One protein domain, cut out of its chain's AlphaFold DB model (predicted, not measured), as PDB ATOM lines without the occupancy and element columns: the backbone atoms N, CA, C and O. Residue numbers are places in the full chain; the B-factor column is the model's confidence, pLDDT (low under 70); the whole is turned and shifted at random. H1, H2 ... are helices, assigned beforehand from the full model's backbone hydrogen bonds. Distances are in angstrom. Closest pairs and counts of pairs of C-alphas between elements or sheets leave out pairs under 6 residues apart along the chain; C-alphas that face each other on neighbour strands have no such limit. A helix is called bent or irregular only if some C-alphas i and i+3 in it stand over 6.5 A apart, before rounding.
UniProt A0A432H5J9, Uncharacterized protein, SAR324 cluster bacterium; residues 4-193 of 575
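AT A GLANCE: This is residues 4 to 193 of the 575 residues of an uncharacterized protein of SAR324 cluster bacterium (UniProt A0A432H5J9). The model is a flat body of two helical lobes, with H10 set across one end of the larger lobe, at H5 and H6, where short H3 packs on it. One lobe is the helical hairpin of H1 and H2 with short H4 beside it; the other is an up and down bundle of H5, H6 and H9, with H7 and H8 near the end where H6 finishes, while H10 packs on the other end of H5 and H6 and on H3. The printed part has 190 residues with ten named helices, H1 to H10 in that order along the chain, and no named strand; its class is all helix. It is compact, with a radius of gyration of the C-alphas of 17.4 A, and spans 52 by 47 by 24 A.

IN THESE COORDINATES: H1 runs from Ser 4, whose C-alpha is at (72.307, 111.211, 53.334), to Ser 22, 27.0 A in length. H2 is residues 28 to 46, 26.5 A. H3 is residues 59 to 67 and H4 residues 73 to 81. H5, residues 89 to 112, is the longest helix at 34.9 A; it has a kink of 38 degrees near residue 106 and is only just irregular, with C-alphas 108 and 111 6.8 A apart. H6, residues 116 to 137, is 30.9 A long and begins with C-alpha 116 at (88.187, 99.996, 77.375). H7 is residues 142 to 145, and H8 residues 147 to 158, 18.5 A. H9 is residues 162 to 176, 21.1 A. H10, residues 179 to 193, is 20.9 A long and ends with C-alpha 193 at (69.838, 92.005, 71.001).

HOW THE PARTS SIT: H6 is the hub, touching five other helices. H5 and H6 form a helical hairpin, opposite ways at a shallow tilt of 31 degrees; their closest C-alphas, Leu 103 and Lys 126, are 6.6 A apart. H9 touches H6, opposite ways at a shallow tilt of 14 degrees, the closest C-alphas being Ala 132 and Phe 168 at 6.0 A. H5, H6 and H9 form a bundle, up and down, each running against the one before it. H8 touches H6 at Leu 137 and Lys 153, 5.4 A between these closest C-alphas, and touches H5 with residues 154 to 158 alone. H7 only just touches H6, with 3 pairs of C-alphas within 8 A, closest at Ser 134 and Leu 144, 7.3 A. H10 is about perpendicular to H6, at 74 degrees, and touches it, closest at the C-alphas of Ala 121 and Asn 180, 4.7 A. H10 also touches H5, closest at Leu 109 and Leu 187, 6.1 A between C-alphas. H3 touches H10, about perpendicular at 78 degrees, with the C-alphas of Ala 63 and Arg 182 closest at 5.5 A. H1 and H2 form a helical hairpin at a shallow tilt of 31 degrees, closest at the C-alphas of Gly 21 and Lys 31, 4.3 A. H4 only just touches H2, with 3 pairs of C-alphas within 8 A; Leu 30 and Val 80 are closest, at 6.8 A. H2 and H9 are close but not clearly touching, with the C-alphas of Phe 33 and Leu 173 7.7 A apart. H1 and H6 are apart, for instance. Every O i to N i+4 pair is within hydrogen-bond range in H1, H2, H3, H4, H6, H9 and H10; H5 has 15 of 20, H8 3 of 8 beside 6 of 9 O i to N i+3 pairs, and H7 is too short for an O i to N i+4 pair.

THE WHOLE: The two C-alphas farthest apart are those of Asp 54 and Glu 159, at 52.6 A. The printed part has no cut. The link from H2 to H3, residues 47 to 58, is long; the link from H4 to H5 is short, and the others are tight. Mean pLDDT of the printed part is 82.7; 23 residues are under 70, among them 47 to 50, 88 to 91 and 146 to 156.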
ATOM      1  N   SER A   4      72.855 110.016  53.997       87.31
ATOM      2  CA  SER A   4      72.307 111.211  53.334       87.31
ATOM      3  C   SER A   4      70.860 111.503  53.745       87.31
ATOM      4  O   SER A   4      70.573 112.594  54.221       87.31
ATOM      5  N   GLU A   5      69.977 110.506  53.663       86.88
ATOM      6  CA  GLU A   5      68.570 110.613  54.091       86.88
ATOM      7  C   GLU A   5      68.458 110.979  55.575       86.88
ATOM      8  O   GLU A   5      67.639 111.804  55.977       86.88
ATOM      9  N   TRP A   6      69.306 110.362  56.400       87.88
ATOM     10  CA  TRP A   6      69.377 110.649  57.825       87.88
ATOM     11  C   TRP A   6      69.827 112.085  58.101       87.88
ATOM     12  O   TRP A   6      69.244 112.750  58.954       87.88
ATOM     13  N   LYS A   7      70.834 112.572  57.369       89.94
ATOM     14  CA  LYS A   7      71.329 113.946  57.469       89.94
ATOM     15  C   LYS A   7      70.229 114.953  57.141       89.94
ATOM     16  O   LYS A   7      69.949 115.810  57.974       89.94
ATOM     17  N   ASP A   8      69.564 114.794  55.999       90.31
ATOM     18  CA  ASP A   8      68.477 115.688  55.578       90.31
ATOM     19  C   ASP A   8      67.356 115.728  56.632       90.31
ATOM     20  O   ASP A   8      66.826 116.788  56.969       90.31
ATOM     21  N   HIS A   9      67.028 114.569  57.213       90.75
ATOM     22  CA  HIS A   9      66.022 114.462  58.264       90.75
ATOM     23  C   HIS A   9      66.412 115.213  59.547       90.75
ATOM     24  O   HIS A   9      65.599 115.959  60.100       90.75
ATOM     25  N   ILE A  10      67.641 115.036  60.041       91.38
ATOM     26  CA  ILE A  10      68.056 115.688  61.288       91.38
ATOM     27  C   ILE A  10      68.300 117.188  61.110       91.38
ATOM     28  O   ILE A  10      67.983 117.941  62.027       91.38
ATOM     29  N   GLU A  11      68.784 117.631  59.945       92.75
ATOM     30  CA  GLU A  11      68.938 119.057  59.615       92.75
ATOM     31  C   GLU A  11      67.568 119.748  59.496       92.75
ATOM     32  O   GLU A  11      67.397 120.876  59.964       92.75
ATOM     33  N   PHE A  12      66.550 119.058  58.967       94.75
ATOM     34  CA  PHE A  12      65.170 119.554  58.994       94.75
ATOM     35  C   PHE A  12      64.669 119.767  60.430       94.75
ATOM     36  O   PHE A  12      64.111 120.822  60.749       94.75
ATOM     37  N   ILE A  13      64.878 118.782  61.313       93.44
ATOM     38  CA  ILE A  13      64.485 118.901  62.722       93.44
ATOM     39  C   ILE A  13      65.257 120.035  63.404       93.44
ATOM     40  O   ILE A  13      64.661 120.832  64.127       93.44
ATOM     41  N   GLU A  14      66.566 120.127  63.178       94.88
ATOM     42  CA  GLU A  14      67.422 121.183  63.718       94.88
ATOM     43  C   GLU A  14      66.910 122.576  63.349       94.88
ATOM     44  O   GLU A  14      66.728 123.414  64.236       94.88
ATOM     45  N   ALA A  15      66.637 122.812  62.063       94.62
ATOM     46  CA  ALA A  15      66.164 124.097  61.569       94.62
ATOM     47  C   ALA A  15      64.849 124.517  62.243       94.62
ATOM     48  O   ALA A  15      64.706 125.660  62.685       94.62
ATOM     49  N   GLU A  16      63.904 123.587  62.388       95.00
ATOM     50  CA  GLU A  16      62.627 123.853  63.052       95.00
ATOM     51  C   GLU A  16      62.802 124.080  64.568       95.00
ATOM     52  O   GLU A  16      62.166 124.974  65.131       95.00
ATOM     53  N   MET A  17      63.708 123.351  65.232       93.94
ATOM     54  CA  MET A  17      64.029 123.569  66.650       93.94
ATOM     55  C   MET A  17      64.663 124.942  66.898       93.94
ATOM     56  O   MET A  17      64.300 125.621  67.861       93.94
ATOM     57  N   LEU A  18      65.583 125.375  66.032       93.44
ATOM     58  CA  LEU A  18      66.198 126.704  66.103       93.44
ATOM     59  C   LEU A  18      65.171 127.808  65.849       93.44
ATOM     60  O   LEU A  18      65.116 128.777  66.608       93.44
ATOM     61  N   LYS A  19      64.317 127.635  64.835       93.81
ATOM     62  CA  LYS A  19      63.224 128.563  64.529       93.81
ATOM     63  C   LYS A  19      62.309 128.746  65.738       93.81
ATOM     64  O   LYS A  19      62.164 129.873  66.206       93.81
ATOM     65  N   ARG A  20      61.785 127.656  66.308       91.75
ATOM     66  CA  ARG A  20      60.922 127.698  67.502       91.75
ATOM     67  C   ARG A  20      61.629 128.276  68.722       91.75
ATOM     68  O   ARG A  20      61.027 129.012  69.491       91.75
ATOM     69  N   GLY A  21      62.918 127.982  68.899       90.69
ATOM     70  CA  GLY A  21      63.727 128.583  69.959       90.69
ATOM     71  C   GLY A  21      63.890 130.102  69.806       90.69
ATOM     72  O   GLY A  21      63.999 130.809  70.805       90.69
ATOM     73  N   SER A  22      63.883 130.619  68.576       91.44
ATOM     74  CA  SER A  22      64.020 132.054  68.290       91.44
ATOM     75  C   SER A  22      62.718 132.859  68.418       91.44
ATOM     76  O   SER A  22      62.764 134.088  68.409       91.44
ATOM     77  N   GLU A  23      61.568 132.193  68.565       92.75
ATOM     78  CA  GLU A  23      60.265 132.850  68.691       92.75
ATOM     79  C   GLU A  23      60.157 133.687  69.978       92.75
ATOM     80  O   GLU A  23      60.721 133.373  71.035       92.75
ATOM     81  N   GLN A  24      59.405 134.788  69.902       87.69
ATOM     82  CA  GLN A  24      59.181 135.659  71.051       87.69
ATOM     83  C   GLN A  24      58.394 134.905  72.134       87.69
ATOM     84  O   GLN A  24      57.291 134.427  71.895       87.69
ATOM     85  N   GLY A  25      58.963 134.811  73.339       83.62
ATOM     86  CA  GLY A  25      58.369 134.057  74.450       83.62
ATOM     87  C   GLY A  25      58.685 132.558  74.452       83.62
ATOM     88  O   GLY A  25      58.165 131.845  75.307       83.62
ATOM     89  N   ALA A  26      59.549 132.073  73.551       87.12
ATOM     90  CA  ALA A  26      59.957 130.673  73.535       87.12
ATOM     91  C   ALA A  26      60.620 130.250  74.866       87.12
ATOM     92  O   ALA A  26      61.543 130.936  75.332       87.12
ATOM     93  N   PRO A  27      60.198 129.111  75.458       86.88
ATOM     94  CA  PRO A  27      60.837 128.515  76.624       86.88
ATOM     95  C   PRO A  27      62.354 128.380  76.470       86.88
ATOM     96  O   PRO A  27      62.857 127.920  75.446       86.88
ATOM     97  N   GLU A  28      63.089 128.705  77.530       88.44
ATOM     98  CA  GLU A  28      64.557 128.647  77.543       88.44
ATOM     99  C   GLU A  28      65.093 127.240  77.219       88.44
ATOM    100  O   GLU A  28      66.103 127.083  76.534       88.44
ATOM    101  N   ILE A  29      64.369 126.196  77.627       89.12
ATOM    102  CA  ILE A  29      64.719 124.805  77.329       89.12
ATOM    103  C   ILE A  29      64.751 124.506  75.821       89.12
ATOM    104  O   ILE A  29      65.611 123.750  75.368       89.12
ATOM    105  N   LEU A  30      63.863 125.123  75.028       89.50
ATOM    106  CA  LEU A  30      63.815 124.937  73.574       89.50
ATOM    107  C   LEU A  30      65.038 125.560  72.906       89.50
ATOM    108  O   LEU A  30      65.653 124.926  72.050       89.50
ATOM    109  N   LYS A  31      65.437 126.758  73.352       90.75
ATOM    110  CA  LYS A  31      66.669 127.422  72.903       90.75
ATOM    111  C   LYS A  31      67.884 126.557  73.196       90.75
ATOM    112  O   LYS A  31      68.653 126.239  72.292       90.75
ATOM    113  N   GLN A  32      68.017 126.108  74.444       90.75
ATOM    114  CA  GLN A  32      69.138 125.268  74.863       90.75
ATOM    115  C   GLN A  32      69.196 123.948  74.096       90.75
ATOM    116  O   GLN A  32      70.285 123.517  73.718       90.75
ATOM    117  N   PHE A  33      68.051 123.308  73.850       93.44
ATOM    118  CA  PHE A  33      67.997 122.084  73.060       93.44
ATOM    119  C   PHE A  33      68.428 122.337  71.612       93.44
ATOM    120  O   PHE A  33      69.314 121.639  71.125       93.44
ATOM    121  N   GLY A  34      67.865 123.356  70.949       93.19
ATOM    122  CA  GLY A  34      68.195 123.707  69.566       93.19
ATOM    123  C   GLY A  34      69.680 124.028  69.379       93.19
ATOM    124  O   GLY A  34      70.333 123.449  68.515       93.19
ATOM    125  N   THR A  35      70.258 124.863  70.248       91.19
ATOM    126  CA  THR A  35      71.692 125.199  70.200       91.19
ATOM    127  C   THR A  35      72.585 123.972  70.396       91.19
ATOM    128  O   THR A  35      73.601 123.826  69.712       91.19
ATOM    129  N   ARG A  36      72.226 123.065  71.315       92.62
ATOM    130  CA  ARG A  36      72.989 121.829  71.558       92.62
ATOM    131  C   ARG A  36      72.867 120.840  70.408       92.62
ATOM    132  O   ARG A  36      73.876 120.237  70.042       92.62
ATOM    133  N   LEU A  37      71.670 120.689  69.841       93.62
ATOM    134  CA  LEU A  37      71.433 119.860  68.663       93.62
ATOM    135  C   LEU A  37      72.293 120.348  67.504       93.62
ATOM    136  O   LEU A  37      73.082 119.566  66.986       93.62
ATOM    137  N   SER A  38      72.243 121.649  67.218       90.62
ATOM    138  CA  SER A  38      73.048 122.280  66.175       90.62
ATOM    139  C   SER A  38      74.548 122.078  66.382       90.62
ATOM    140  O   SER A  38      75.250 121.584  65.502       90.62
ATOM    141  N   SER A  39      75.040 122.323  67.602       89.12
ATOM    142  CA  SER A  39      76.454 122.092  67.941       89.12
ATOM    143  C   SER A  39      76.866 120.628  67.743       89.12
ATOM    144  O   SER A  39      77.974 120.341  67.295       89.12
ATOM    145  N   THR A  40      75.981 119.683  68.074       87.44
ATOM    146  CA  THR A  40      76.274 118.248  67.959       87.44
ATOM    147  C   THR A  40      76.226 117.776  66.507       87.44
ATOM    148  O   THR A  40      77.065 116.973  66.108       87.44
ATOM    149  N   ILE A  41      75.286 118.289  65.711       87.06
ATOM    150  CA  ILE A  41      75.191 118.040  64.268       87.06
ATOM    151  C   ILE A  41      76.429 118.587  63.553       87.06
ATOM    152  O   ILE A  41      77.045 117.868  62.765       87.06
ATOM    153  N   HIS A  42      76.860 119.806  63.892       84.06
ATOM    154  CA  HIS A  42      78.090 120.388  63.359       84.06
ATOM    155  C   HIS A  42      79.306 119.503  63.656       84.06
ATOM    156  O   HIS A  42      80.063 119.170  62.748       84.06
ATOM    157  N   HIS A  43      79.449 119.030  64.897       80.12
ATOM    158  CA  HIS A  43      80.516 118.098  65.257       80.12
ATOM    159  C   HIS A  43      80.450 116.787  64.449       80.12
ATOM    160  O   HIS A  43      81.472 116.288  63.980       80.12
ATOM    161  N   PHE A  44      79.249 116.233  64.239       75.25
ATOM    162  CA  PHE A  44      79.068 115.013  63.450       75.25
ATOM    163  C   PHE A  44      79.458 115.188  61.978       75.25
ATOM    164  O   PHE A  44      80.120 114.305  61.434       75.25
ATOM    165  N   PHE A  45      79.076 116.292  61.330       79.19
ATOM    166  CA  PHE A  45      79.226 116.439  59.876       79.19
ATOM    167  C   PHE A  45      80.406 117.292  59.416       79.19
ATOM    168  O   PHE A  45      80.899 117.069  58.315       79.19
ATOM    169  N   ALA A  46      80.842 118.268  60.210       71.75
ATOM    170  CA  ALA A  46      81.921 119.179  59.833       71.75
ATOM    171  C   ALA A  46      83.274 118.781  60.439       71.75
ATOM    172  O   ALA A  46      84.308 118.995  59.812       71.75
ATOM    173  N   GLU A  47      83.282 118.191  61.638       67.94
ATOM    174  CA  GLU A  47      84.520 117.900  62.380       67.94
ATOM    175  C   GLU A  47      84.918 116.418  62.358       67.94
ATOM    176  O   GLU A  47      86.047 116.075  62.712       67.94
ATOM    177  N   SER A  48      84.015 115.522  61.943       66.38
ATOM    178  CA  SER A  48      84.270 114.081  61.907       66.38
ATOM    179  C   SER A  48      84.375 113.548  60.474       66.38
ATOM    180  O   SER A  48      83.546 113.849  59.620       66.38
ATOM    181  N   ASN A  49      85.340 112.659  60.222       65.31
ATOM    182  CA  ASN A  49      85.469 111.938  58.943       65.31
ATOM    183  C   ASN A  49      84.494 110.744  58.824       65.31
ATOM    184  O   ASN A  49      84.753 109.810  58.069       65.31
ATOM    185  N   SER A  50      83.416 110.712  59.619       66.25
ATOM    186  CA  SER A  50      82.534 109.539  59.747       66.25
ATOM    187  C   SER A  50      81.350 109.523  58.774       66.25
ATOM    188  O   SER A  50      80.662 108.506  58.671       66.25
ATOM    189  N   PHE A  51      81.113 110.625  58.056       82.00
ATOM    190  CA  PHE A  51      79.982 110.760  57.147       82.00
ATOM    191  C   PHE A  51      80.312 110.248  55.742       82.00
ATOM    192  O   PHE A  51      81.175 110.790  55.053       82.00
ATOM    193  N   ILE A  52      79.582 109.223  55.305       84.88
ATOM    194  CA  ILE A  52      79.657 108.673  53.948       84.88
ATOM    195  C   ILE A  52      78.220 108.628  53.404       84.88
ATOM    196  O   ILE A  52      77.452 107.787  53.866       84.88
ATOM    197  N   PRO A  53      77.829 109.502  52.451       84.75
ATOM    198  CA  PRO A  53      76.426 109.714  52.068       84.75
ATOM    199  C   PRO A  53      75.642 108.436  51.743       84.75
ATOM    200  O   PRO A  53      74.529 108.248  52.230       84.75
ATOM    201  N   ASP A  54      76.241 107.542  50.955       87.69
ATOM    202  CA  ASP A  54      75.610 106.298  50.503       87.69
ATOM    203  C   ASP A  54      75.763 105.122  51.475       87.69
ATOM    204  O   ASP A  54      75.199 104.053  51.235       87.69
ATOM    205  N   ALA A  55      76.502 105.294  52.573       85.12
ATOM    206  CA  ALA A  55      76.646 104.253  53.578       85.12
ATOM    207  C   ALA A  55      75.362 104.107  54.418       85.12
ATOM    208  O   ALA A  55      74.594 105.065  54.575       85.12
ATOM    209  N   PRO A  56      75.122 102.921  55.006       83.12
ATOM    210  CA  PRO A  56      74.102 102.772  56.034       83.12
ATOM    211  C   PRO A  56      74.447 103.610  57.273       83.12
ATOM    212  O   PRO A  56      75.615 103.900  57.562       83.12
ATOM    213  N   ILE A  57      73.413 103.989  58.025       82.81
ATOM    214  CA  ILE A  57      73.586 104.614  59.338       82.81
ATOM    215  C   ILE A  57      74.348 103.686  60.290       82.81
ATOM    216  O   ILE A  57      74.054 102.499  60.407       82.81
ATOM    217  N   THR A  58      75.323 104.244  60.997       82.88
ATOM    218  CA  THR A  58      76.094 103.516  62.008       82.88
ATOM    219  C   THR A  58      75.292 103.351  63.301       82.88
ATOM    220  O   THR A  58      74.359 104.106  63.584       82.88
ATOM    221  N   VAL A  59      75.700 102.407  64.152       79.94
ATOM    222  CA  VAL A  59      75.078 102.196  65.474       79.94
ATOM    223  C   VAL A  59      75.200 103.440  66.370       79.94
ATOM    224  O   VAL A  59      74.298 103.724  67.157       79.94
ATOM    225  N   GLU A  60      76.277 104.223  66.240       81.31
ATOM    226  CA  GLU A  60      76.421 105.489  66.974       81.31
ATOM    227  C   GLU A  60      75.414 106.547  66.487       81.31
ATOM    228  O   GLU A  60      74.809 107.241  67.305       81.31
ATOM    229  N   GLN A  61      75.182 106.634  65.174       84.69
ATOM    230  CA  GLN A  61      74.177 107.528  64.582       84.69
ATOM    231  C   GLN A  61      72.748 107.098  64.962       84.69
ATOM    232  O   GLN A  61      71.924 107.942  65.312       84.69
ATOM    233  N   GLN A  62      72.469 105.790  65.000       81.88
ATOM    234  CA  GLN A  62      71.209 105.247  65.524       81.88
ATOM    235  C   GLN A  62      71.014 105.599  67.006       81.88
ATOM    236  O   GLN A  62      69.940 106.054  67.396       81.88
ATOM    237  N   ALA A  63      72.054 105.443  67.833       82.50
ATOM    238  CA  ALA A  63      72.002 105.806  69.246       82.50
ATOM    239  C   ALA A  63      71.781 107.314  69.441       82.50
ATOM    240  O   ALA A  63      71.032 107.707  70.335       82.50
ATOM    241  N   PHE A  64      72.381 108.159  68.595       86.62
ATOM    242  CA  PHE A  64      72.134 109.599  68.592       86.62
ATOM    243  C   PHE A  64      70.673 109.924  68.256       86.62
ATOM    244  O   PHE A  64      70.006 110.594  69.046       86.62
ATOM    245  N   MET A  65      70.148 109.380  67.156       85.62
ATOM    246  CA  MET A  65      68.746 109.551  66.760       85.62
ATOM    247  C   MET A  65      67.789 109.102  67.870       85.62
ATOM    248  O   MET A  65      66.881 109.844  68.241       85.62
ATOM    249  N   HIS A  66      68.041 107.934  68.465       84.12
ATOM    250  CA  HIS A  66      67.234 107.402  69.558       84.12
ATOM    251  C   HIS A  66      67.307 108.269  70.821       84.12
ATOM    252  O   HIS A  66      66.280 108.555  71.435       84.12
ATOM    253  N   SER A  67      68.507 108.725  71.199       83.75
ATOM    254  CA  SER A  67      68.719 109.542  72.403       83.75
ATOM    255  C   SER A  67      67.917 110.839  72.384       83.75
ATOM    256  O   SER A  67      67.364 111.239  73.407       83.75
ATOM    257  N   LEU A  68      67.826 111.458  71.208       84.25
ATOM    258  CA  LEU A  68      67.180 112.746  70.994       84.25
ATOM    259  C   LEU A  68      65.785 112.621  70.377       84.25
ATOM    260  O   LEU A  68      65.154 113.634  70.093       84.25
ATOM    261  N   GLN A  69      65.295 111.389  70.209       82.12
ATOM    262  CA  GLN A  69      64.011 111.081  69.587       82.12
ATOM    263  C   GLN A  69      63.818 111.775  68.228       82.12
ATOM    264  O   GLN A  69      62.708 112.187  67.897       82.12
ATOM    265  N   LEU A  70      64.896 111.881  67.437       84.25
ATOM    266  CA  LEU A  70      64.945 112.543  66.123       84.25
ATOM    267  C   LEU A  70      64.278 111.692  65.029       84.25
ATOM    268  O   LEU A  70      64.836 111.517  63.956       84.25
ATOM    269  N   TYR A  71      63.136 111.093  65.344       81.19
ATOM    270  CA  TYR A  71      62.319 110.308  64.422       81.19
ATOM    271  C   TYR A  71      61.284 111.184  63.719       81.19
ATOM    272  O   TYR A  71      60.917 110.955  62.571       81.19
ATOM    273  N   ASP A  72      60.771 112.165  64.461       81.56
ATOM    274  CA  ASP A  72      59.751 113.102  64.031       81.56
ATOM    275  C   ASP A  72      59.687 114.277  65.020       81.56
ATOM    276  O   ASP A  72      60.094 114.173  66.183       81.56
ATOM    277  N   MET A  73      59.131 115.402  64.570       83.12
ATOM    278  CA  MET A  73      59.050 116.621  65.376       83.12
ATOM    279  C   MET A  73      58.224 116.441  66.662       83.12
ATOM    280  O   MET A  73      58.546 117.028  67.695       83.12
ATOM    281  N   LYS A  74      57.173 115.609  66.643       78.94
ATOM    282  CA  LYS A  74      56.304 115.370  67.809       78.94
ATOM    283  C   LYS A  74      57.066 114.626  68.906       78.94
ATOM    284  O   LYS A  74      56.921 114.947  70.085       78.94
ATOM    285  N   SER A  75      57.901 113.660  68.547       77.81
ATOM    286  CA  SER A  75      58.764 112.934  69.477       77.81
ATOM    287  C   SER A  75      59.833 113.851  70.088       77.81
ATOM    288  O   SER A  75      59.954 113.905  71.310       77.81
ATOM    289  N   VAL A  76      60.496 114.689  69.287       82.50
ATOM    290  CA  VAL A  76      61.467 115.678  69.795       82.50
ATOM    291  C   VAL A  76      60.819 116.670  70.764       82.50
ATOM    292  O   VAL A  76      61.333 116.897  71.859       82.50
ATOM    293  N   MET A  77      59.651 117.219  70.428       81.69
ATOM    294  CA  MET A  77      58.949 118.163  71.306       81.69
ATOM    295  C   MET A  77      58.499 117.514  72.623       81.69
ATOM    296  O   MET A  77      58.601 118.138  73.684       81.69
ATOM    297  N   ARG A  78      58.058 116.246  72.584       81.88
ATOM    298  CA  ARG A  78      57.763 115.458  73.795       81.88
ATOM    299  C   ARG A  78      59.009 115.267  74.653       81.88
ATOM    300  O   ARG A  78      58.939 115.425  75.871       81.88
ATOM    301  N   LEU A  79      60.148 114.955  74.037       84.19
ATOM    302  CA  LEU A  79      61.417 114.844  74.742       84.19
ATOM    303  C   LEU A  79      61.782 116.161  75.423       84.19
ATOM    304  O   LEU A  79      62.002 116.153  76.627       84.19
ATOM    305  N   VAL A  80      61.784 117.283  74.701       85.88
ATOM    306  CA  VAL A  80      62.119 118.604  75.262       85.88
ATOM    307  C   VAL A  80      61.225 118.948  76.452       85.88
ATOM    308  O   VAL A  80      61.719 119.373  77.495       85.88
ATOM    309  N   ALA A  81      59.919 118.698  76.333       82.44
ATOM    310  CA  ALA A  81      58.961 118.920  77.410       82.44
ATOM    311  C   ALA A  81      59.291 118.135  78.692       82.44
ATOM    312  O   ALA A  81      59.026 118.642  79.780       82.44
ATOM    313  N   ASN A  82      59.884 116.943  78.582       79.56
ATOM    314  CA  ASN A  82      60.279 116.119  79.731       79.56
ATOM    315  C   ASN A  82      61.527 116.639  80.462       79.56
ATOM    316  O   ASN A  82      61.833 116.155  81.548       79.56
ATOM    317  N   TYR A  83      62.255 117.589  79.871       83.62
ATOM    318  CA  TYR A  83      63.417 118.232  80.493       83.62
ATOM    319  C   TYR A  83      63.120 119.650  80.989       83.62
ATOM    320  O   TYR A  83      64.001 120.312  81.537       83.62
ATOM    321  N   ASP A  84      61.883 120.113  80.823       81.94
ATOM    322  CA  ASP A  84      61.451 121.423  81.277       81.94
ATOM    323  C   ASP A  84      61.061 121.385  82.760       81.94
ATOM    324  O   ASP A  84      59.917 121.107  83.128       81.94
ATOM    325  N   ALA A  85      62.029 121.679  83.628       77.94
ATOM    326  CA  ALA A  85      61.817 121.702  85.073       77.94
ATOM    327  C   ALA A  85      60.795 122.768  85.526       77.94
ATOM    328  O   ALA A  85      60.228 122.642  86.612       77.94
ATOM    329  N   THR A  86      60.493 123.770  84.685       76.94
ATOM    330  CA  THR A  86      59.490 124.807  84.990       76.94
ATOM    331  C   THR A  86      58.058 124.268  84.970       76.94
ATOM    332  O   THR A  86      57.163 124.859  85.568       76.94
ATOM    333  N   LYS A  87      57.838 123.082  84.382       70.69
ATOM    334  CA  LYS A  87      56.546 122.374  84.399       70.69
ATOM    335  C   LYS A  87      56.206 121.739  85.753       70.69
ATOM    336  O   LYS A  87      55.179 121.072  85.887       70.69
ATOM    337  N   GLY A  88      57.048 121.952  86.765       69.81
ATOM    338  CA  GLY A  88      56.806 121.553  88.145       69.81
ATOM    339  C   GLY A  88      57.078 120.073  88.421       69.81
ATOM    340  O   GLY A  88      57.626 119.334  87.599       69.81
ATOM    341  N   LEU A  89      56.685 119.623  89.617       64.44
ATOM    342  CA  LEU A  89      57.030 118.293  90.138       64.44
ATOM    343  C   LEU A  89      56.541 117.128  89.261       64.44
ATOM    344  O   LEU A  89      57.173 116.074  89.242       64.44
ATOM    345  N   LYS A  90      55.489 117.349  88.461       63.38
ATOM    346  CA  LYS A  90      54.932 116.378  87.503       63.38
ATOM    347  C   LYS A  90      55.916 115.969  86.400       63.38
ATOM    348  O   LYS A  90      55.813 114.861  85.887       63.38
ATOM    349  N   VAL A  91      56.872 116.831  86.050       65.62
ATOM    350  CA  VAL A  91      57.967 116.511  85.114       65.62
ATOM    351  C   VAL A  91      59.236 116.125  85.871       65.62
ATOM    352  O   VAL A  91      59.951 115.204  85.471       65.62
ATOM    353  N   VAL A  92      59.486 116.781  87.007       70.38
ATOM    354  CA  VAL A  92      60.704 116.584  87.800       70.38
ATOM    355  C   VAL A  92      60.808 115.164  88.359       70.38
ATOM    356  O   VAL A  92      61.839 114.512  88.175       70.38
ATOM    357  N   LEU A  93      59.761 114.677  89.030       70.12
ATOM    358  CA  LEU A  93      59.808 113.391  89.731       70.12
ATOM    359  C   LEU A  93      59.989 112.214  88.754       70.12
ATOM    360  O   LEU A  93      60.956 111.467  88.924       70.12
ATOM    361  N   PRO A  94      59.205 112.083  87.661       69.94
ATOM    362  CA  PRO A  94      59.422 111.001  86.699       69.94
ATOM    363  C   PRO A  94      60.785 111.075  85.998       69.94
ATOM    364  O   PRO A  94      61.355 110.047  85.631       69.94
ATOM    365  N   GLY A  95      61.330 112.279  85.782       74.12
ATOM    366  CA  GLY A  95      62.659 112.452  85.190       74.12
ATOM    367  C   GLY A  95      63.790 111.950  86.098       74.12
ATOM    368  O   GLY A  95      64.744 111.325  85.615       74.12
ATOM    369  N   ILE A  96      63.670 112.171  87.409       78.94
ATOM    370  CA  ILE A  96      64.604 111.650  88.417       78.94
ATOM    371  C   ILE A  96      64.447 110.139  88.558       78.94
ATOM    372  O   ILE A  96      65.449 109.429  88.502       78.94
ATOM    373  N   GLU A  97      63.219 109.629  88.620       77.69
ATOM    374  CA  GLU A  97      62.957 108.191  88.705       77.69
ATOM    375  C   GLU A  97      63.514 107.434  87.488       77.69
ATOM    376  O   GLU A  97      64.207 106.427  87.628       77.69
ATOM    377  N   LYS A  98      63.296 107.948  86.267       77.19
ATOM    378  CA  LYS A  98      63.900 107.383  85.047       77.19
ATOM    379  C   LYS A  98      65.424 107.371  85.127       77.19
ATOM    380  O   LYS A  98      66.049 106.392  84.729       77.19
ATOM    381  N   SER A  99      66.014 108.445  85.650       82.81
ATOM    382  CA  SER A  99      67.461 108.564  85.836       82.81
ATOM    383  C   SER A  99      67.977 107.547  86.863       82.81
ATOM    384  O   SER A  99      68.982 106.891  86.603       82.81
ATOM    385  N   TYR A 100      67.262 107.328  87.966       77.88
ATOM    386  CA  TYR A 100      67.567 106.279  88.940       77.88
ATOM    387  C   TYR A 100      67.483 104.876  88.323       77.88
ATOM    388  O   TYR A 100      68.422 104.091  88.409       77.88
ATOM    389  N   ARG A 101      66.406 104.565  87.589       75.38
ATOM    390  CA  ARG A 101      66.261 103.271  86.898       75.38
ATOM    391  C   ARG A 101      67.376 103.035  85.877       75.38
ATOM    392  O   ARG A 101      67.844 101.908  85.728       75.38
ATOM    393  N   SER A 102      67.838 104.081  85.183       78.38
ATOM    394  CA  SER A 102      69.014 103.974  84.313       78.38
ATOM    395  C   SER A 102      70.258 103.519  85.076       78.38
ATOM    396  O   SER A 102      71.010 102.725  84.517       78.38
ATOM    397  N   LEU A 103      70.454 103.954  86.326       80.81
ATOM    398  CA  LEU A 103      71.577 103.533  87.170       80.81
ATOM    399  C   LEU A 103      71.547 102.018  87.433       80.81
ATOM    400  O   LEU A 103      72.560 101.349  87.243       80.81
ATOM    401  N   MET A 104      70.373 101.462  87.747       75.69
ATOM    402  CA  MET A 104      70.200 100.013  87.959       75.69
ATOM    403  C   MET A 104      70.474  99.201  86.689       75.69
ATOM    404  O   MET A 104      70.990  98.085  86.730       75.69
ATOM    405  N   VAL A 105      70.149  99.765  85.521       76.75
ATOM    406  CA  VAL A 105      70.441  99.124  84.234       76.75
ATOM    407  C   VAL A 105      71.943  99.109  83.952       76.75
ATOM    408  O   VAL A 105      72.427  98.106  83.436       76.75
ATOM    409  N   ILE A 106      72.684 100.172  84.292       77.62
ATOM    410  CA  ILE A 106      74.126 100.286  84.006       77.62
ATOM    411  C   ILE A 106      74.911  99.088  84.550       77.62
ATOM    412  O   ILE A 106      75.715  98.532  83.805       77.62
ATOM    413  N   GLN A 107      74.624  98.632  85.777       70.50
ATOM    414  CA  GLN A 107      75.295  97.467  86.375       70.50
ATOM    415  C   GLN A 107      75.196  96.217  85.484       70.50
ATOM    416  O   GLN A 107      76.154  95.466  85.319       70.50
ATOM    417  N   LYS A 108      74.047  96.015  84.825       74.00
ATOM    418  CA  LYS A 108      73.825  94.871  83.927       74.00
ATOM    419  C   LYS A 108      74.572  95.007  82.599       74.00
ATOM    420  O   LYS A 108      74.762  93.995  81.923       74.00
ATOM    421  N   LEU A 109      74.962  96.226  82.214       77.62
ATOM    422  CA  LEU A 109      75.597  96.543  80.932       77.62
ATOM    423  C   LEU A 109      77.125  96.426  80.953       77.62
ATOM    424  O   LEU A 109      77.712  96.299  79.882       77.62
ATOM    425  N   GLU A 110      77.768  96.424  82.124       79.06
ATOM    426  CA  GLU A 110      79.236  96.364  82.251       79.06
ATOM    427  C   GLU A 110      79.825  95.151  81.496       79.06
ATOM    428  O   GLU A 110      80.732  95.300  80.673       79.06
ATOM    429  N   GLN A 111      79.203  93.973  81.640       78.00
ATOM    430  CA  GLN A 111      79.575  92.726  80.943       78.00
ATOM    431  C   GLN A 111      79.370  92.742  79.412       78.00
ATOM    432  O   GLN A 111      79.705  91.774  78.730       78.00
ATOM    433  N   PHE A 112      78.737  93.784  78.869       77.94
ATOM    434  CA  PHE A 112      78.476  93.926  77.435       77.94
ATOM    435  C   PHE A 112      79.470  94.846  76.745       77.94
ATOM    436  O   PHE A 112      79.356  95.018  75.534       77.94
ATOM    437  N   THR A 113      80.407  95.448  77.474       83.69
ATOM    438  CA  THR A 113      81.442  96.303  76.893       83.69
ATOM    439  C   THR A 113      82.431  95.471  76.071       83.69
ATOM    440  O   THR A 113      82.833  94.380  76.469       83.69
ATOM    441  N   ASN A 114      82.808  95.971  74.893       83.44
ATOM    442  CA  ASN A 114      83.726  95.278  73.981       83.44
ATOM    443  C   ASN A 114      85.167  95.800  74.082       83.44
ATOM    444  O   ASN A 114      86.094  95.161  73.590       83.44
ATOM    445  N   ASN A 115      85.363  96.992  74.648       87.12
ATOM    446  CA  ASN A 115      86.666  97.644  74.746       87.12
ATOM    447  C   ASN A 115      86.720  98.624  75.930       87.12
ATOM    448  O   ASN A 115      85.695  99.014  76.497       87.12
ATOM    449  N   SER A 116      87.933  99.063  76.270       88.06
ATOM    450  CA  SER A 116      88.187  99.996  77.375       88.06
ATOM    451  C   SER A 116      87.515 101.358  77.188       88.06
ATOM    452  O   SER A 116      87.150 101.996  78.174       88.06
ATOM    453  N   ARG A 117      87.301 101.805  75.943       89.12
ATOM    454  CA  ARG A 117      86.629 103.077  75.640       89.12
ATOM    455  C   ARG A 117      85.144 103.030  76.001       89.12
ATOM    456  O   ARG A 117      84.648 103.983  76.592       89.12
ATOM    457  N   GLU A 118      84.449 101.939  75.681       90.19
ATOM    458  CA  GLU A 118      83.044 101.732  76.055       90.19
ATOM    459  C   GLU A 118      82.877 101.626  77.576       90.19
ATOM    460  O   GLU A 118      81.986 102.269  78.124       90.19
ATOM    461  N   SER A 119      83.759 100.883  78.255       89.19
ATOM    462  CA  SER A 119      83.763 100.794  79.724       89.19
ATOM    463  C   SER A 119      84.004 102.164  80.364       89.19
ATOM    464  O   SER A 119      83.175 102.615  81.149       89.19
ATOM    465  N   THR A 120      85.030 102.901  79.926       93.69
ATOM    466  CA  THR A 120      85.314 104.257  80.435       93.69
ATOM    467  C   THR A 120      84.137 105.212  80.206       93.69
ATOM    468  O   THR A 120      83.816 106.035  81.064       93.69
ATOM    469  N   ALA A 121      83.466 105.122  79.053       90.69
ATOM    470  CA  ALA A 121      82.303 105.952  78.742       90.69
ATOM    471  C   ALA A 121      81.087 105.609  79.620       90.69
ATOM    472  O   ALA A 121      80.388 106.520  80.075       90.69
ATOM    473  N   LEU A 122      80.850 104.318  79.880       91.56
ATOM    474  CA  LEU A 122      79.787 103.847  80.767       91.56
ATOM    475  C   LEU A 122      80.048 104.276  82.220       91.56
ATOM    476  O   LEU A 122      79.143 104.812  82.856       91.56
ATOM    477  N   ASP A 123      81.284 104.145  82.706       92.31
ATOM    478  CA  ASP A 123      81.690 104.567  84.054       92.31
ATOM    479  C   ASP A 123      81.588 106.082  84.237       92.31
ATOM    480  O   ASP A 123      81.124 106.575  85.270       92.31
ATOM    481  N   ALA A 124      81.955 106.851  83.209       92.44
ATOM    482  CA  ALA A 124      81.787 108.297  83.214       92.44
ATOM    483  C   ALA A 124      80.303 108.705  83.203       92.44
ATOM    484  O   ALA A 124      79.940 109.704  83.831       92.44
ATOM    485  N   TYR A 125      79.435 107.956  82.510       92.88
ATOM    486  CA  TYR A 125      77.985 108.168  82.572       92.88
ATOM    487  C   TYR A 125      77.431 107.839  83.965       92.88
ATOM    488  O   TYR A 125      76.717 108.665  84.538       92.88
ATOM    489  N   LYS A 126      77.817 106.687  84.529       92.44
ATOM    490  CA  LYS A 126      77.465 106.230  85.881       92.44
ATOM    491  C   LYS A 126      77.845 107.266  86.935       92.44
ATOM    492  O   LYS A 126      76.975 107.758  87.642       92.44
ATOM    493  N   SER A 127      79.106 107.693  86.951       92.62
ATOM    494  CA  SER A 127      79.636 108.646  87.938       92.62
ATOM    495  C   SER A 127      78.884 109.983  87.929       92.62
ATOM    496  O   SER A 127      78.563 110.533  88.981       92.62
ATOM    497  N   ARG A 128      78.562 110.511  86.738       91.62
ATOM    498  CA  ARG A 128      77.781 111.754  86.607       91.62
ATOM    499  C   ARG A 128      76.339 111.579  87.063       91.62
ATOM    500  O   ARG A 128      75.764 112.493  87.648       91.62
ATOM    501  N   LEU A 129      75.749 110.424  86.769       91.00
ATOM    502  CA  LEU A 129      74.389 110.090  87.164       91.00
ATOM    503  C   LEU A 129      74.277 109.953  88.688       91.00
ATOM    504  O   LEU A 129      73.397 110.572  89.276       91.00
ATOM    505  N   GLU A 130      75.209 109.241  89.322       92.50
ATOM    506  CA  GLU A 130      75.326 109.143  90.782       92.50
ATOM    507  C   GLU A 130      75.499 110.518  91.430       92.50
ATOM    508  O   GLU A 130      74.833 110.837  92.412       92.50
ATOM    509  N   GLU A 131      76.372 111.369  90.883       93.25
ATOM    510  CA  GLU A 131      76.593 112.718  91.408       93.25
ATOM    511  C   GLU A 131      75.339 113.596  91.298       93.25
ATOM    512  O   GLU A 131      75.002 114.321  92.234       93.25
ATOM    513  N   ALA A 132      74.633 113.538  90.168       91.31
ATOM    514  CA  ALA A 132      73.406 114.301  89.972       91.31
ATOM    515  C   ALA A 132      72.280 113.810  90.898       91.31
ATOM    516  O   ALA A 132      71.602 114.630  91.523       91.31
ATOM    517  N   LEU A 133      72.109 112.488  91.015       90.12
ATOM    518  CA  LEU A 133      71.085 111.862  91.853       90.12
ATOM    519  C   LEU A 133      71.348 112.095  93.344       90.12
ATOM    520  O   LEU A 133      70.471 112.607  94.029       90.12
ATOM    521  N   SER A 134      72.564 111.827  93.830       90.50
ATOM    522  CA  SER A 134      72.936 112.057  95.240       90.50
ATOM    523  C   SER A 134      72.709 113.506  95.675       90.50
ATOM    524  O   SER A 134      72.206 113.762  96.768       90.50
ATOM    525  N   LYS A 135      72.999 114.474  94.794       90.50
ATOM    526  CA  LYS A 135      72.750 115.897  95.061       90.50
ATOM    527  C   LYS A 135      71.266 116.236  95.149       90.50
ATOM    528  O   LYS A 135      70.888 116.962  96.064       90.50
ATOM    529  N   VAL A 136      70.439 115.768  94.209       88.75
ATOM    530  CA  VAL A 136      69.009 116.132  94.175       88.75
ATOM    531  C   VAL A 136      68.193 115.384  95.235       88.75
ATOM    532  O   VAL A 136      67.293 115.975  95.821       88.75
ATOM    533  N   LEU A 137      68.557 114.132  95.529       86.12
ATOM    534  CA  LEU A 137      67.927 113.277  96.543       86.12
ATOM    535  C   LEU A 137      68.480 113.512  97.960       86.12
ATOM    536  O   LEU A 137      67.922 113.004  98.928       86.12
ATOM    537  N   LYS A 138      69.573 114.280  98.090       86.44
ATOM    538  CA  LYS A 138      70.314 114.500  99.345       86.44
ATOM    539  C   LYS A 138      70.656 113.187 100.065       86.44
ATOM    540  O   LYS A 138      70.459 113.063 101.274       86.44
ATOM    541  N   CYS A 139      71.178 112.215  99.326       85.75
ATOM    542  CA  CYS A 139      71.595 110.915  99.854       85.75
ATOM    543  C   CYS A 139      73.064 110.632  99.524       85.75
ATOM    544  O   CYS A 139      73.677 111.332  98.708       85.75
ATOM    545  N   ARG A 140      73.647 109.613 100.163       86.25
ATOM    546  CA  ARG A 140      74.976 109.133  99.779       86.25
ATOM    547  C   ARG A 140      74.875 108.319  98.486       86.25
ATOM    548  O   ARG A 140      73.780 107.968  98.048       86.25
ATOM    549  N   ARG A 141      76.010 108.075  97.821       88.12
ATOM    550  CA  ARG A 141      76.015 107.342  96.540       88.12
ATOM    551  C   ARG A 141      75.669 105.873  96.735       88.12
ATOM    552  O   ARG A 141      75.038 105.290  95.866       88.12
ATOM    553  N   GLU A 142      76.068 105.308  97.866       84.06
ATOM    554  CA  GLU A 142      75.797 103.923  98.240       84.06
ATOM    555  C   GLU A 142      74.287 103.701  98.389       84.06
ATOM    556  O   GLU A 142      73.757 102.723  97.872       84.06
ATOM    557  N   ASP A 143      73.585 104.682  98.967       81.50
ATOM    558  CA  ASP A 143      72.134 104.635  99.164       81.50
ATOM    559  C   ASP A 143      71.345 104.634  97.829       81.50
ATOM    560  O   ASP A 143      70.162 104.315  97.814       81.50
ATOM    561  N   LEU A 144      71.970 104.983  96.691       78.56
ATOM    562  CA  LEU A 144      71.320 104.977  95.369       78.56
ATOM    563  C   LEU A 144      71.114 103.574  94.785       78.56
ATOM    564  O   LEU A 144      70.548 103.458  93.701       78.56
ATOM    565  N   TYR A 145      71.630 102.535  95.434       75.75
ATOM    566  CA  TYR A 145      71.514 101.150  94.977       75.75
ATOM    567  C   TYR A 145      70.506 100.329  95.780       75.75
ATOM    568  O   TYR A 145      70.252  99.179  95.436       75.75
ATOM    569  N   GLU A 146      69.891 100.945  96.786       69.12
ATOM    570  CA  GLU A 146      68.856 100.353  97.623       69.12
ATOM    571  C   GLU A 146      67.484 100.848  97.142       69.12
ATOM    572  O   GLU A 146      67.166 102.036  97.236       69.12
ATOM    573  N   GLU A 147      66.662  99.954  96.584       57.44
ATOM    574  CA  GLU A 147      65.386 100.320  95.942       57.44
ATOM    575  C   GLU A 147      64.409 101.010  96.916       57.44
ATOM    576  O   GLU A 147      63.710 101.950  96.525       57.44
ATOM    577  N   ASP A 148      64.464 100.647  98.199       55.59
ATOM    578  CA  ASP A 148      63.633 101.202  99.277       55.59
ATOM    579  C   ASP A 148      63.997 102.650  99.645       55.59
ATOM    580  O   ASP A 148      63.160 103.424 100.112       55.59
ATOM    581  N   VAL A 149      65.240 103.061  99.377       60.19
ATOM    582  CA  VAL A 149      65.701 104.429  99.640       60.19
ATOM    583  C   VAL A 149      65.079 105.406  98.646       60.19
ATOM    584  O   VAL A 149      64.826 106.560  98.996       60.19
ATOM    585  N   LEU A 150      64.794 104.981  97.411       63.00
ATOM    586  CA  LEU A 150      64.261 105.885  96.393       63.00
ATOM    587  C   LEU A 150      62.937 106.513  96.842       63.00
ATOM    588  O   LEU A 150      62.805 107.732  96.778       63.00
ATOM    589  N   ALA A 151      61.991 105.713  97.337       60.12
ATOM    590  CA  ALA A 151      60.684 106.200  97.781       60.12
ATOM    591  C   ALA A 151      60.806 107.182  98.961       60.12
ATOM    592  O   ALA A 151      60.152 108.227  98.986       60.12
ATOM    593  N   GLU A 152      61.705 106.899  99.909       65.62
ATOM    594  CA  GLU A 152      61.992 107.789 101.038       65.62
ATOM    595  C   GLU A 152      62.596 109.125 100.567       65.62
ATOM    596  O   GLU A 152      62.205 110.203 101.022       65.62
ATOM    597  N   LYS A 153      63.545 109.081  99.624       69.31
ATOM    598  CA  LYS A 153      64.275 110.272  99.165       69.31
ATOM    599  C   LYS A 153      63.540 111.068  98.089       69.31
ATOM    600  O   LYS A 153      63.827 112.252  97.921       69.31
ATOM    601  N   MET A 154      62.560 110.487  97.398       69.94
ATOM    602  CA  MET A 154      61.723 111.207  96.430       69.94
ATOM    603  C   MET A 154      60.867 112.294  97.096       69.94
ATOM    604  O   MET A 154      60.670 113.356  96.504       69.94
ATOM    605  N   VAL A 155      60.472 112.115  98.365       65.38
ATOM    606  CA  VAL A 155      59.814 113.164  99.173       65.38
ATOM    607  C   VAL A 155      60.708 114.407  99.305       65.38
ATOM    608  O   VAL A 155      60.246 115.538  99.160       65.38
ATOM    609  N   VAL A 156      62.019 114.207  99.473       67.88
ATOM    610  CA  VAL A 156      63.012 115.286  99.626       67.88
ATOM    611  C   VAL A 156      63.163 116.116  98.345       67.88
ATOM    612  O   VAL A 156      63.488 117.302  98.406       67.88
ATOM    613  N   VAL A 157      62.894 115.530  97.175       72.50
ATOM    614  CA  VAL A 157      62.939 116.234  95.880       72.50
ATOM    615  C   VAL A 157      61.821 117.268  95.766       72.50
ATOM    616  O   VAL A 157      62.035 118.365  95.231       72.50
ATOM    617  N   SER A 158      60.633 116.943  96.280       68.12
ATOM    618  CA  SER A 158      59.496 117.866  96.324       68.12
ATOM    619  C   SER A 158      59.825 119.105  97.161       68.12
ATOM    620  O   SER A 158      59.531 120.230  96.753       68.12
ATOM    621  N   GLU A 159      60.557 118.915  98.259       70.94
ATOM    622  CA  GLU A 159      61.024 119.976  99.160       70.94
ATOM    623  C   GLU A 159      62.346 120.638  98.722       70.94
ATOM    624  O   GLU A 159      62.796 121.621  99.318       70.94
ATOM    625  N   ALA A 160      63.004 120.123  97.679       79.06
ATOM    626  CA  ALA A 160      64.274 120.659  97.209       79.06
ATOM    627  C   ALA A 160      64.124 122.096  96.665       79.06
ATOM    628  O   ALA A 160      63.113 122.431  96.044       79.06
ATOM    629  N   PRO A 161      65.141 122.964  96.808       84.38
ATOM    630  CA  PRO A 161      65.122 124.273  96.166       84.38
ATOM    631  C   PRO A 161      64.981 124.146  94.645       84.38
ATOM    632  O   PRO A 161      65.617 123.292  94.025       84.38
ATOM    633  N   GLU A 162      64.211 125.039  94.023       82.38
ATOM    634  CA  GLU A 162      63.992 125.031  92.571       82.38
ATOM    635  C   GLU A 162      65.311 125.074  91.785       82.38
ATOM    636  O   GLU A 162      65.502 124.310  90.846       82.38
ATOM    637  N   ALA A 163      66.279 125.872  92.246       86.44
ATOM    638  CA  ALA A 163      67.613 125.944  91.654       86.44
ATOM    639  C   ALA A 163      68.340 124.585  91.627       86.44
ATOM    640  O   ALA A 163      69.068 124.294  90.678       86.44
ATOM    641  N   LEU A 164      68.138 123.736  92.644       86.25
ATOM    642  CA  LEU A 164      68.744 122.405  92.710       86.25
ATOM    643  C   LEU A 164      68.097 121.453  91.696       86.25
ATOM    644  O   LEU A 164      68.812 120.747  90.982       86.25
ATOM    645  N   ARG A 165      66.762 121.483  91.579       84.00
ATOM    646  CA  ARG A 165      66.023 120.718  90.563       84.00
ATOM    647  C   ARG A 165      66.386 121.170  89.151       84.00
ATOM    648  O   ARG A 165      66.740 120.340  88.320       84.00
ATOM    649  N   ASN A 166      66.394 122.476  88.898       85.56
ATOM    650  CA  ASN A 166      66.758 123.042  87.600       85.56
ATOM    651  C   ASN A 166      68.187 122.634  87.219       85.56
ATOM    652  O   ASN A 166      68.412 122.166  86.108       85.56
ATOM    653  N   LYS A 167      69.134 122.685  88.167       88.94
ATOM    654  CA  LYS A 167      70.513 122.226  87.947       88.94
ATOM    655  C   LYS A 167      70.593 120.745  87.570       88.94
ATOM    656  O   LYS A 167      71.362 120.404  86.671       88.94
ATOM    657  N   PHE A 168      69.810 119.877  88.218       90.44
ATOM    658  CA  PHE A 168      69.719 118.464  87.840       90.44
ATOM    659  C   PHE A 168      69.260 118.325  86.382       90.44
ATOM    660  O   PHE A 168      69.955 117.711  85.575       90.44
ATOM    661  N   PHE A 169      68.146 118.958  86.011       88.12
ATOM    662  CA  PHE A 169      67.583 118.858  84.662       88.12
ATOM    663  C   PHE A 169      68.478 119.462  83.578       88.12
ATOM    664  O   PHE A 169      68.620 118.866  82.511       88.12
ATOM    665  N   THR A 170      69.161 120.572  83.860       87.25
ATOM    666  CA  THR A 170      70.169 121.141  82.956       87.25
ATOM    667  C   THR A 170      71.318 120.162  82.707       87.25
ATOM    668  O   THR A 170      71.747 119.995  81.564       87.25
ATOM    669  N   GLU A 171      71.806 119.472  83.743       88.31
ATOM    670  CA  GLU A 171      72.873 118.477  83.583       88.31
ATOM    671  C   GLU A 171      72.385 117.221  82.846       88.31
ATOM    672  O   GLU A 171      73.103 116.670  82.006       88.31
ATOM    673  N   ARG A 172      71.141 116.786  83.085       88.44
ATOM    674  CA  ARG A 172      70.540 115.664  82.349       88.44
ATOM    675  C   ARG A 172      70.343 116.001  80.872       88.44
ATOM    676  O   ARG A 172      70.727 115.196  80.026       88.44
ATOM    677  N   LEU A 173      69.858 117.204  80.557       88.88
ATOM    678  CA  LEU A 173      69.774 117.702  79.183       88.88
ATOM    679  C   LEU A 173      71.154 117.724  78.526       88.88
ATOM    680  O   LEU A 173      71.314 117.239  77.415       88.88
ATOM    681  N   ARG A 174      72.178 118.245  79.214       87.56
ATOM    682  CA  ARG A 174      73.555 118.238  78.703       87.56
ATOM    683  C   ARG A 174      74.047 116.817  78.422       87.56
ATOM    684  O   ARG A 174      74.689 116.579  77.401       87.56
ATOM    685  N   THR A 175      73.758 115.884  79.324       88.69
ATOM    686  CA  THR A 175      74.173 114.482  79.207       88.69
ATOM    687  C   THR A 175      73.526 113.791  78.009       88.69
ATOM    688  O   THR A 175      74.171 112.954  77.383       88.69
ATOM    689  N   LEU A 176      72.306 114.187  77.642       86.88
ATOM    690  CA  LEU A 176      71.571 113.653  76.496       86.88
ATOM    691  C   LEU A 176      72.346 113.770  75.173       86.88
ATOM    692  O   LEU A 176      72.325 112.847  74.367       86.88
ATOM    693  N   PHE A 177      73.092 114.864  74.995       88.38
ATOM    694  CA  PHE A 177      73.934 115.118  73.817       88.38
ATOM    695  C   PHE A 177      75.350 114.525  73.935       88.38
ATOM    696  O   PHE A 177      76.168 114.675  73.029       88.38
ATOM    697  N   SER A 178      75.686 113.877  75.053       88.12
ATOM    698  CA  SER A 178      77.045 113.393  75.309       88.12
ATOM    699  C   SER A 178      77.330 112.037  74.660       88.12
ATOM    700  O   SER A 178      76.475 111.152  74.610       88.12
ATOM    701  N   SER A 179      78.588 111.823  74.265       86.19
ATOM    702  CA  SER A 179      79.080 110.519  73.802       86.19
ATOM    703  C   SER A 179      78.902 109.408  74.844       86.19
ATOM    704  O   SER A 179      78.661 108.260  74.483       86.19
ATOM    705  N   ASN A 180      78.972 109.743  76.136       89.00
ATOM    706  CA  ASN A 180      78.826 108.779  77.230       89.00
ATOM    707  C   ASN A 180      77.406 108.199  77.282       89.00
ATOM    708  O   ASN A 180      77.228 106.995  77.460       89.00
ATOM    709  N   TYR A 181      76.387 109.039  77.068       88.56
ATOM    710  CA  TYR A 181      75.005 108.569  77.000       88.56
ATOM    711  C   TYR A 181      74.739 107.738  75.740       88.56
ATOM    712  O   TYR A 181      74.049 106.721  75.808       88.56
ATOM    713  N   ARG A 182      75.348 108.105  74.603       86.50
ATOM    714  CA  ARG A 182      75.289 107.284  73.381       86.50
ATOM    715  C   ARG A 182      75.884 105.895  73.619       86.50
ATOM    716  O   ARG A 182      75.236 104.908  73.285       86.50
ATOM    717  N   ALA A 183      77.042 105.806  74.274       85.25
ATOM    718  CA  ALA A 183      77.655 104.527  74.639       85.25
ATOM    719  C   ALA A 183      76.736 103.677  75.539       85.25
ATOM    720  O   ALA A 183      76.538 102.495  75.264       85.25
ATOM    721  N   TYR A 184      76.101 104.282  76.552       87.69
ATOM    722  CA  TYR A 184      75.094 103.607  77.383       87.69
ATOM    723  C   TYR A 184      73.957 103.006  76.543       87.69
ATOM    724  O   TYR A 184      73.615 101.834  76.712       87.69
ATOM    725  N   LEU A 185      73.390 103.777  75.611       83.31
ATOM    726  CA  LEU A 185      72.316 103.290  74.749       83.31
ATOM    727  C   LEU A 185      72.798 102.155  73.845       83.31
ATOM    728  O   LEU A 185      72.107 101.146  73.729       83.31
ATOM    729  N   MET A 186      73.976 102.280  73.231       84.31
ATOM    730  CA  MET A 186      74.554 101.226  72.389       84.31
ATOM    731  C   MET A 186      74.706  99.907  73.159       84.31
ATOM    732  O   MET A 186      74.358  98.843  72.646       84.31
ATOM    733  N   LEU A 187      75.161  99.976  74.413       80.19
ATOM    734  CA  LEU A 187      75.274  98.816  75.298       80.19
ATOM    735  C   LEU A 187      73.899  98.253  75.681       80.19
ATOM    736  O   LEU A 187      73.705  97.038  75.634       80.19
ATOM    737  N   LYS A 188      72.920  99.115  75.987       79.62
ATOM    738  CA  LYS A 188      71.521  98.718  76.239       79.62
ATOM    739  C   LYS A 188      70.928  97.981  75.034       79.62
ATOM    740  O   LYS A 188      70.275  96.952  75.191       79.62
ATOM    741  N   ASN A 189      71.204  98.464  73.826       77.81
ATOM    742  CA  ASN A 189      70.767  97.823  72.595       77.81
ATOM    743  C   ASN A 189      71.418  96.450  72.410       77.81
ATOM    744  O   ASN A 189      70.736  95.460  72.157       77.81
ATOM    745  N   ARG A 190      72.734  96.357  72.634       76.06
ATOM    746  CA  ARG A 190      73.480  95.090  72.601       76.06
ATOM    747  C   ARG A 190      72.935  94.077  73.613       76.06
ATOM    748  O   ARG A 190      72.800  92.898  73.282       76.06
ATOM    749  N   TYR A 191      72.577  94.533  74.814       73.88
ATOM    750  CA  TYR A 191      71.905  93.725  75.832       73.88
ATOM    751  C   TYR A 191      70.588  93.136  75.311       73.88
ATOM    752  O   TYR A 191      70.397  91.917  75.349       73.88
ATOM    753  N   PHE A 192      69.706  93.976  74.764       66.75
ATOM    754  CA  PHE A 192      68.423  93.526  74.226       66.75
ATOM    755  C   PHE A 192      68.580  92.582  73.034       66.75
ATOM    756  O   PHE A 192      67.920  91.547  72.980       66.75
ATOM    757  N   LEU A 193      69.519  92.868  72.133       65.44
ATOM    758  CA  LEU A 193      69.838  92.005  71.001       65.44
ATOM    759  C   LEU A 193      70.345  90.631  71.448       65.44
ATOM    760  O   LEU A 193      69.876  89.613  70.940       65.44
TER     761      LEU A 193